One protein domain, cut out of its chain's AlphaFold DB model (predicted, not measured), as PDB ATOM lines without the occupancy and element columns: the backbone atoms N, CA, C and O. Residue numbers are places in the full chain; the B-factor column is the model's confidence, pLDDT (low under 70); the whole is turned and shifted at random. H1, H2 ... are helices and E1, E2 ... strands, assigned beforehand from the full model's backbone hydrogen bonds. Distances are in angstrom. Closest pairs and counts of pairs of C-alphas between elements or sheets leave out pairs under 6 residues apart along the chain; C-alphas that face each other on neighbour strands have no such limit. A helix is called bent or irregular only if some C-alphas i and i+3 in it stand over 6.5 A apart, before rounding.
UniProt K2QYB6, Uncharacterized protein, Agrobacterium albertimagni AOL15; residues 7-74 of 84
ATOM      1  N   ASP A   7     -24.052   9.829   0.073       89.75
ATOM      2  CA  ASP A   7     -23.670   9.335  -1.255       89.75
ATOM      3  C   ASP A   7     -22.188   8.930  -1.341       89.75
ATOM      4  O   ASP A   7     -21.810   8.122  -2.188       89.75
ATOM      5  N   ASP A   8     -21.344   9.451  -0.445       90.69
ATOM      6  CA  ASP A   8     -19.923   9.113  -0.376       90.69
ATOM      7  C   ASP A   8     -19.661   7.810   0.400       90.69
ATOM      8  O   ASP A   8     -18.535   7.302   0.378       90.69
ATOM      9  N   ILE A   9     -20.662   7.263   1.106       90.00
ATOM     10  CA  ILE A   9     -20.525   6.063   1.953       90.00
ATOM     11  C   ILE A   9     -19.939   4.870   1.194       90.00
ATOM     12  O   ILE A   9     -18.969   4.302   1.700       90.00
ATOM     13  N   PRO A  10     -20.434   4.502  -0.002       90.56
ATOM     14  CA  PRO A  10     -19.890   3.365  -0.735       90.56
ATOM     15  C   PRO A  10     -18.410   3.564  -1.081       90.56
ATOM     16  O   PRO A  10     -17.588   2.697  -0.807       90.56
ATOM     17  N   ALA A  11     -18.048   4.749  -1.585       91.56
ATOM     18  CA  ALA A  11     -16.670   5.064  -1.955       91.56
ATOM     19  C   ALA A  11     -15.732   5.056  -0.739       91.56
ATOM     20  O   ALA A  11     -14.610   4.560  -0.812       91.56
ATOM     21  N   PHE A  12     -16.200   5.578   0.397       90.12
ATOM     22  CA  PHE A  12     -15.457   5.533   1.651       90.12
ATOM     23  C   PHE A  12     -15.219   4.093   2.122       90.12
ATOM     24  O   PHE A  12     -14.100   3.754   2.503       90.12
ATOM     25  N   ILE A  13     -16.254   3.248   2.095       88.62
ATOM     26  CA  ILE A  13     -16.151   1.842   2.500       88.62
ATOM     27  C   ILE A  13     -15.212   1.069   1.569       88.62
ATOM     28  O   ILE A  13     -14.379   0.312   2.067       88.62
ATOM     29  N   ASP A  14     -15.260   1.319   0.262       90.00
ATOM     30  CA  ASP A  14     -14.334   0.725  -0.705       90.00
ATOM     31  C   ASP A  14     -12.881   1.153  -0.459       90.00
ATOM     32  O   ASP A  14     -11.987   0.305  -0.460       90.00
ATOM     33  N   GLU A  15     -12.623   2.436  -0.178       90.50
ATOM     34  CA  GLU A  15     -11.271   2.910   0.154       90.50
ATOM     35  C   GLU A  15     -10.741   2.287   1.451       90.50
ATOM     36  O   GLU A  15      -9.571   1.912   1.512       90.50
ATOM     37  N   VAL A  16     -11.590   2.125   2.471       87.19
ATOM     38  CA  VAL A  16     -11.219   1.431   3.717       87.19
ATOM     39  C   VAL A  16     -10.958  -0.058   3.460       87.19
ATOM     40  O   VAL A  16      -9.990  -0.606   3.979       87.19
ATOM     41  N   MET A  17     -11.767  -0.720   2.630       85.25
ATOM     42  CA  MET A  17     -11.533  -2.117   2.251       85.25
ATOM     43  C   MET A  17     -10.246  -2.296   1.441       85.25
ATOM     44  O   MET A  17      -9.535  -3.286   1.630       85.25
ATOM     45  N   ALA A  18      -9.894  -1.323   0.600       87.38
ATOM     46  CA  ALA A  18      -8.654  -1.327  -0.169       87.38
ATOM     47  C   ALA A  18      -7.393  -1.243   0.710       87.38
ATOM     48  O   ALA A  18      -6.328  -1.688   0.283       87.38
ATOM     49  N   THR A  19      -7.492  -0.744   1.951       83.31
ATOM     50  CA  THR A  19      -6.369  -0.791   2.906       83.31
ATOM     51  C   THR A  19      -6.162  -2.175   3.524       83.31
ATOM     52  O   THR A  19      -5.238  -2.354   4.316       83.31
ATOM     53  N   GLY A  20      -7.023  -3.148   3.207       80.50
ATOM     54  CA  GLY A  20      -7.043  -4.469   3.837       80.50
ATOM     55  C   GLY A  20      -7.781  -4.499   5.176       80.50
ATOM     56  O   GLY A  20      -7.868  -5.557   5.796       80.50
ATOM     57  N   CYS A  21      -8.341  -3.369   5.619       82.88
ATOM     58  CA  CYS A  21      -9.233  -3.331   6.770       82.88
ATOM     59  C   CYS A  21     -10.632  -3.760   6.356       82.88
ATOM     60  O   CYS A  21     -11.162  -3.304   5.348       82.88
ATOM     61  N   ARG A  22     -11.279  -4.588   7.171       82.94
ATOM     62  CA  ARG A  22     -12.667  -4.973   6.939       82.94
ATOM     63  C   ARG A  22     -13.577  -4.182   7.885       82.94
ATOM     64  O   ARG A  22     -13.549  -4.441   9.087       82.94
ATOM     65  N   PRO A  23     -14.338  -3.190   7.394       85.69
ATOM     66  CA  PRO A  23     -15.319  -2.502   8.213       85.69
ATOM     67  C   PRO A  23     -16.564  -3.372   8.407       85.69
ATOM     68  O   PRO A  23     -17.033  -4.006   7.464       85.69
ATOM     69  N   ILE A  24     -17.089  -3.403   9.632       84.75
ATOM     70  CA  ILE A  24     -18.222  -4.250  10.018       84.75
ATOM     71  C   ILE A  24     -19.260  -3.412  10.764       84.75
ATOM     72  O   ILE A  24     -18.925  -2.646  11.673       84.75
ATOM     73  N   ALA A  25     -20.531  -3.571  10.396       86.56
ATOM     74  CA  ALA A  25     -21.650  -3.013  11.141       86.56
ATOM     75  C   ALA A  25     -21.886  -3.786  12.443       86.56
ATOM     76  O   ALA A  25     -22.005  -5.016  12.453       86.56
ATOM     77  N   VAL A  26     -22.038  -3.033  13.527       82.81
ATOM     78  CA  VAL A  26     -22.408  -3.506  14.864       82.81
ATOM     79  C   VAL A  26     -23.731  -2.862  15.291       82.81
ATOM     80  O   VAL A  26     -24.271  -2.007  14.592       82.81
ATOM     81  N   ALA A  27     -24.303  -3.291  16.419       74.38
ATOM     82  CA  ALA A  27     -25.643  -2.870  16.844       74.38
ATOM     83  C   ALA A  27     -25.837  -1.338  16.833       74.38
ATOM     84  O   ALA A  27     -26.769  -0.856  16.197       74.38
ATOM     85  N   ASN A  28     -24.906  -0.591  17.435       75.69
ATOM     86  CA  ASN A  28     -24.994   0.867  17.602       75.69
ATOM     87  C   ASN A  28     -24.003   1.647  16.720       75.69
ATOM     88  O   ASN A  28     -23.618   2.761  17.065       75.69
ATOM     89  N   GLY A  29     -23.526   1.059  15.620       81.62
ATOM     90  CA  GLY A  29     -22.595   1.742  14.726       81.62
ATOM     91  C   GLY A  29     -21.783   0.789  13.871       81.62
ATOM     92  O   GLY A  29     -22.283  -0.222  13.386       81.62
ATOM     93  N   TRP A  30     -20.514   1.109  13.674       84.62
ATOM     94  CA  TRP A  30     -19.617   0.327  12.837       84.62
ATOM     95  C   TRP A  30     -18.185   0.441  13.352       84.62
ATOM     96  O   TRP A  30     -17.822   1.420  14.008       84.62
ATOM     97  N   ILE A  31     -17.380  -0.570  13.054       80.88
ATOM     98  CA  ILE A  31     -15.960  -0.617  13.394       80.88
ATOM     99  C   ILE A  31     -15.157  -0.834  12.119       80.88
ATOM    100  O   ILE A  31     -15.550  -1.621  11.263       80.88
ATOM    101  N   VAL A  32     -14.038  -0.129  11.976       73.94
ATOM    102  CA  VAL A  32     -12.990  -0.494  11.019       73.94
ATOM    103  C   VAL A  32     -12.167  -1.534  11.759       73.94
ATOM    104  O   VAL A  32     -11.638  -1.192  12.804       73.94
ATOM    105  N   GLY A  33     -12.106  -2.788  11.314       67.56
ATOM    106  CA  GLY A  33     -11.311  -3.835  11.975       67.56
ATOM    107  C   GLY A  33      -9.795  -3.616  11.856       67.56
ATOM    108  O   GLY A  33      -9.064  -4.528  11.492       67.56
ATOM    109  N   ASP A  34      -9.299  -2.398  12.086       65.25
ATOM    110  CA  ASP A  34      -7.871  -2.071  12.115       65.25
ATOM    111  C   ASP A  34      -7.154  -2.751  13.289       65.25
ATOM    112  O   ASP A  34      -5.965  -3.049  13.188       65.25
ATOM    113  N   ALA A  35      -7.893  -3.054  14.360       59.91
ATOM    114  CA  ALA A  35      -7.442  -3.840  15.506       59.91
ATOM    115  C   ALA A  35      -7.302  -5.350  15.221       59.91
ATOM    116  O   ALA A  35      -6.584  -6.030  15.950       59.91
ATOM    117  N   ASP A  36      -7.944  -5.874  14.170       63.31
ATOM    118  CA  ASP A  36      -7.782  -7.276  13.747       63.31
ATOM    119  C   ASP A  36      -6.504  -7.490  12.912       63.31
ATOM    120  O   ASP A  36      -6.125  -8.624  12.608       63.31
ATOM    121  N   LEU A  37      -5.817  -6.409  12.527       69.12
ATOM    122  CA  LEU A  37      -4.546  -6.485  11.815       69.12
ATOM    123  C   LEU A  37      -3.385  -6.736  12.793       69.12
ATOM    124  O   LEU A  37      -3.324  -6.105  13.849       69.12
ATOM    125  N   PRO A  38      -2.392  -7.573  12.432       69.50
ATOM    126  CA  PRO A  38      -1.176  -7.721  13.228       69.50
ATOM    127  C   PRO A  38      -0.445  -6.371  13.356       69.50
ATOM    128  O   PRO A  38      -0.418  -5.586  12.408       69.50
ATOM    129  N   GLU A  39       0.185  -6.106  14.507       66.81
ATOM    130  CA  GLU A  39       0.822  -4.820  14.869       66.81
ATOM    131  C   GLU A  39       1.638  -4.110  13.763       66.81
ATOM    132  O   GLU A  39       1.470  -2.891  13.609       66.81
ATOM    133  N   PRO A  40       2.479  -4.790  12.948       71.75
ATOM    134  CA  PRO A  40       3.188  -4.113  11.860       71.75
ATOM    135  C   PRO A  40       2.254  -3.624  10.739       71.75
ATOM    136  O   PRO A  40       2.520  -2.593  10.126       71.75
ATOM    137  N   ALA A  41       1.151  -4.325  10.472       72.62
ATOM    138  CA  ALA A  41       0.153  -3.918   9.485       72.62
ATOM    139  C   ALA A  41      -0.752  -2.803  10.030       72.62
ATOM    140  O   ALA A  41      -0.996  -1.825   9.324       72.62
ATOM    141  N   CYS A  42      -1.168  -2.891  11.297       73.12
ATOM    142  CA  CYS A  42      -1.959  -1.843  11.948       73.12
ATOM    143  C   CYS A  42      -1.237  -0.482  11.903       73.12
ATOM    144  O   CYS A  42      -1.802   0.512  11.443       73.12
ATOM    145  N   SER A  43       0.053  -0.448  12.265       77.44
ATOM    146  CA  SER A  43       0.859   0.786  12.254       77.44
ATOM    147  C   SER A  43       0.995   1.414  10.860       77.44
ATOM    148  O   SER A  43       1.032   2.639  10.739       77.44
ATOM    149  N   ASN A  44       1.021   0.597   9.803       82.00
ATOM    150  CA  ASN A  44       1.109   1.075   8.421       82.00
ATOM    151  C   ASN A  44      -0.239   1.567   7.877       82.00
ATOM    152  O   ASN A  44      -0.277   2.476   7.047       82.00
ATOM    153  N   VAL A  45      -1.345   0.989   8.344       83.69
ATOM    154  CA  VAL A  45      -2.695   1.295   7.855       83.69
ATOM    155  C   VAL A  45      -3.315   2.493   8.581       83.69
ATOM    156  O   VAL A  45      -4.011   3.289   7.952       83.69
ATOM    157  N   GLN A  46      -2.988   2.712   9.858       81.62
ATOM    158  CA  GLN A  46      -3.385   3.894  10.642       81.62
ATOM    159  C   GLN A  46      -3.224   5.247   9.908       81.62
ATOM    160  O   GLN A  46      -4.190   6.019   9.858       81.62
ATOM    161  N   PRO A  47      -2.058   5.593   9.313       86.31
ATOM    162  CA  PRO A  47      -1.909   6.853   8.585       86.31
ATOM    163  C   PRO A  47      -2.787   6.923   7.328       86.31
ATOM    164  O   PRO A  47      -3.326   7.992   7.033       86.31
ATOM    165  N   VAL A  48      -2.989   5.805   6.627       87.31
ATOM    166  CA  VAL A  48      -3.848   5.735   5.432       87.31
ATOM    167  C   VAL A  48      -5.312   5.926   5.824       87.31
ATOM    168  O   VAL A  48      -5.989   6.793   5.274       87.31
ATOM    169  N   LEU A  49      -5.784   5.217   6.853       84.31
ATOM    170  CA  LEU A  49      -7.132   5.392   7.402       84.31
ATOM    171  C   LEU A  49      -7.372   6.825   7.870       84.31
ATOM    172  O   LEU A  49      -8.457   7.365   7.666       84.31
ATOM    173  N   ARG A  50      -6.362   7.477   8.457       85.12
ATOM    174  CA  ARG A  50      -6.447   8.892   8.834       85.12
ATOM    175  C   ARG A  50      -6.590   9.801   7.612       85.12
ATOM    176  O   ARG A  50      -7.392  10.731   7.657       85.12
ATOM    177  N   GLN A  51      -5.849   9.547   6.534       88.88
ATOM    178  CA  GLN A  51      -5.970  10.312   5.288       88.88
ATOM    179  C   GLN A  51      -7.350  10.148   4.654       88.88
ATOM    180  O   GLN A  51      -7.986  11.155   4.344       88.88
ATOM    181  N   ILE A  52      -7.850   8.914   4.552       87.94
ATOM    182  CA  ILE A  52      -9.226   8.635   4.117       87.94
ATOM    183  C   ILE A  52     -10.194   9.377   5.048       87.94
ATOM    184  O   ILE A  52     -11.095  10.084   4.592       87.94
ATOM    185  N   ARG A  53      -9.961   9.326   6.368       84.00
ATOM    186  CA  ARG A  53     -10.830  10.009   7.323       84.00
ATOM    187  C   ARG A  53     -10.911  11.521   7.083       84.00
ATOM    188  O   ARG A  53     -12.004  12.085   7.094       84.00
ATOM    189  N   MET A  54      -9.771  12.158   6.831       86.75
ATOM    190  CA  MET A  54      -9.688  13.590   6.532       86.75
ATOM    191  C   MET A  54     -10.251  13.945   5.149       86.75
ATOM    192  O   MET A  54     -10.854  15.006   4.993       86.75
ATOM    193  N   LYS A  55     -10.088  13.064   4.155       89.62
ATOM    194  CA  LYS A  55     -10.571  13.260   2.782       89.62
ATOM    195  C   LYS A  55     -12.090  13.395   2.727       89.62
ATOM    196  O   LYS A  55     -12.591  14.305   2.064       89.62
ATOM    197  N   TYR A  56     -12.807  12.511   3.415       87.12
ATOM    198  CA  TYR A  56     -14.273  12.509   3.432       87.12
ATOM    199  C   TYR A  56     -14.852  13.474   4.472       87.12
ATOM    200  O   TYR A  56     -15.882  14.089   4.219       87.12
ATOM    201  N   GLY A  57     -14.152  13.682   5.590       87.94
ATOM    202  CA  GLY A  57     -14.586  14.579   6.658       87.94
ATOM    203  C   GLY A  57     -15.252  13.860   7.833       87.94
ATOM    204  O   GLY A  57     -15.066  12.654   8.027       87.94
ATOM    205  N   GLU A  58     -15.986  14.617   8.649       86.88
ATOM    206  CA  GLU A  58     -16.753  14.087   9.781       86.88
ATOM    207  C   GLU A  58     -17.907  13.198   9.314       86.88
ATOM    208  O   GLU A  58     -18.532  13.465   8.286       86.88
ATOM    209  N   ARG A  59     -18.162  12.131  10.079       86.12
ATOM    210  CA  ARG A  59     -19.163  11.086   9.790       86.12
ATOM    211  C   ARG A  59     -20.034  10.749  10.989       86.12
ATOM    212  O   ARG A  59     -20.766   9.767  10.934       86.12
ATOM    213  N   ASP A  60     -19.919  11.498  12.079       82.62
ATOM    214  CA  ASP A  60     -20.627  11.181  13.321       82.62
ATOM    215  C   ASP A  60     -22.147  11.245  13.115       82.62
ATOM    216  O   ASP A  60     -22.887  10.489  13.736       82.62
ATOM    217  N   HIS A  61     -22.609  12.064  12.164       85.88
ATOM    218  CA  HIS A  61     -24.006  12.123  11.728       85.88
ATOM    219  C   HIS A  61     -24.425  11.003  10.766       85.88
ATOM    220  O   HIS A  61     -25.615  10.859  10.544       85.88
ATOM    221  N   LEU A  62     -23.485  10.233  10.200       89.00
ATOM    222  CA  LEU A  62     -23.740   9.153   9.228       89.00
ATOM    223  C   LEU A  62     -23.496   7.753   9.799       89.00
ATOM    224  O   LEU A  62     -23.314   6.787   9.055       89.00
ATOM    225  N   VAL A  63     -23.399   7.624  11.121       87.50
ATOM    226  CA  VAL A  63     -23.088   6.340  11.763       87.50
ATOM    227  C   VAL A  63     -24.144   5.284  11.426       87.50
ATOM    228  O   VAL A  63     -23.785   4.130  11.174       87.50
ATOM    229  N   GLU A  64     -25.419   5.669  11.375       87.75
ATOM    230  CA  GLU A  64     -26.528   4.767  11.057       87.75
ATOM    231  C   GLU A  64     -26.531   4.365   9.581       87.75
ATOM    232  O   GLU A  64     -26.692   3.187   9.264       87.75
ATOM    233  N   GLU A  65     -26.280   5.311   8.683       90.81
ATOM    234  CA  GLU A  65     -26.250   5.126   7.236       90.81
ATOM    235  C   GLU A  65     -25.065   4.255   6.820       90.81
ATOM    236  O   GLU A  65     -25.220   3.343   6.005       90.81
ATOM    237  N   ILE A  66     -23.892   4.467   7.426       89.31
ATOM    238  CA  ILE A  66     -22.723   3.607   7.217       89.31
ATOM    239  C   ILE A  66     -23.031   2.190   7.708       89.31
ATOM    240  O   ILE A  66     -22.774   1.220   6.993       89.31
ATOM    241  N   ALA A  67     -23.623   2.050   8.896       88.50
ATOM    242  CA  ALA A  67     -24.004   0.743   9.422       88.50
ATOM    243  C   ALA A  67     -25.073   0.053   8.551       88.50
ATOM    244  O   ALA A  67     -25.010  -1.158   8.340       88.50
ATOM    245  N   ALA A  68     -26.042   0.799   8.015       88.44
ATOM    246  CA  ALA A  68     -27.056   0.291   7.094       88.44
ATOM    247  C   ALA A  68     -26.436  -0.174   5.768       88.44
ATOM    248  O   ALA A  68     -26.752  -1.268   5.296       88.44
ATOM    249  N   HIS A  69     -25.503   0.601   5.211       89.31
ATOM    250  CA  HIS A  69     -24.767   0.220   4.008       89.31
ATOM    251  C   HIS A  69     -23.956  -1.066   4.225       89.31
ATOM    252  O   HIS A  69     -24.068  -2.012   3.446       89.31
ATOM    253  N   LEU A  70     -23.217  -1.149   5.335       87.44
ATOM    254  CA  LEU A  70     -22.453  -2.335   5.726       87.44
ATOM    255  C   LEU A  70     -23.348  -3.576   5.911       87.44
ATOM    256  O   LEU A  70     -23.003  -4.657   5.432       87.44
ATOM    257  N   ARG A  71     -24.534  -3.433   6.521       85.25
ATOM    258  CA  ARG A  71     -25.544  -4.510   6.585       85.25
ATOM    259  C   ARG A  71     -26.017  -4.940   5.196       85.25
ATOM    260  O   ARG A  71     -26.136  -6.135   4.945       85.25
ATOM    261  N   SER A  72     -26.239  -3.989   4.288       86.69
ATOM    262  CA  SER A  72     -26.690  -4.274   2.921       86.69
ATOM    263  C   SER A  72     -25.676  -5.086   2.114       86.69
ATOM    264  O   SER A  72     -26.080  -5.904   1.292       86.69
ATOM    265  N   ILE A  73     -24.375  -4.889   2.343       85.81
ATOM    266  CA  ILE A  73     -23.309  -5.658   1.676       85.81
ATOM    267  C   ILE A  73     -22.954  -6.960   2.419       85.81
ATOM    268  O   ILE A  73     -21.995  -7.641   2.058       85.81
ATOM    269  N   GLY A  74     -23.705  -7.315   3.470       81.38
ATOM    270  CA  GLY A  74     -23.490  -8.525   4.271       81.38
ATOM    271  C   GLY A  74     -22.336  -8.428   5.275       81.38
ATOM    272  O   GLY A  74     -21.939  -9.433   5.858       81.38
TER     273      GLY A  74
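What this domain is: This is residues 7 to 74 of the 84 residues of an uncharacterized protein of Agrobacterium albertimagni AOL15 (UniProt K2QYB6). The long helix H3, the helix H4 and the small strand hairpin E1 E2 make the three sides of a loose triangle, with the short H2 at the corner between the hairpin and H3. H1 covers one side of this triangle, running back beside the later part of H3, while H4 packs on the hairpin and stands steeply to H1 near H1's first residues. The printed part has 68 residues, with four named helices and two named strands in the order H1, E1, E2, H2, H3, H4; the two strands form an antiparallel sheet, and the class is mostly helix. The whole is compact, with a radius of gyration of the C-alphas of 11.6 A and spans of 31 by 23 by 18 A.

How they stand to each other: H1, residues 7 to 18, touches H3, residues 39 to 56, with residues 49 to 56 of H3 alone; the closest C-alphas are those of Val 16 and Leu 49, 6.8 A apart. Their lines stand at a shallow tilt of 19 degrees, opposite ways. H1 also touches H4, residues 60 to 72, with residues 9 to 10 of H1 alone, closest at the C-alphas of Ile 9 and Ile 66, 6.2 A apart. That tilt is steep at 69.6 degrees, only just short of about perpendicular, and they run the same way. E1, residues 23 to 26, and E2, residues 29 to 32, form a hairpin, with N 24 and O 31 at 2.9 A and N 26 and O 29 at 2.8 A, both within hydrogen-bond range. The closest C-alphas of E1 and H4 are those of Ala 25 and Ala 67, 4.8 A apart. H2, residues 33 to 36, touches H3, closest at the C-alphas of Asp 34 and Cys 42, 5.9 A apart. H3 is apart from E1, E2 and H4. O i to N i+4 pairs within hydrogen-bond range number 7 of 8 in H1, 11 of 14 in H3 and 7 of 9 in H4, while H2 is too short for such a pair.

Where its parts are: H1 begins at C-alpha 7, (-23.670, 9.335, -1.255), and is 18.4 A long. E1 spans 9.8 A, E2 10.5 A and H2 5.2 A. H3 begins at C-alpha 39, (0.822, -4.820, 14.869), is 25.7 A long and has a kink of 29 degrees near residue 47. H4 is 19.6 A long and ends at C-alpha 72, (-26.690, -4.274, 2.921). H1 is irregular, with C-alphas 7 and 10 at 7.1 A; H4 is irregular, with C-alphas 61 and 64 at 7.8 A; H3 is only just irregular, with C-alphas 44 and 47 at 6.52 A.

The domain as a whole: The two C-alphas farthest apart are those of Asp 7 and Pro 40, at 32.8 A. The printed part has no cut, and the links between its elements are tight. The mean pLDDT of the printed part is 83.1, and residues 33 to 39 are under 70.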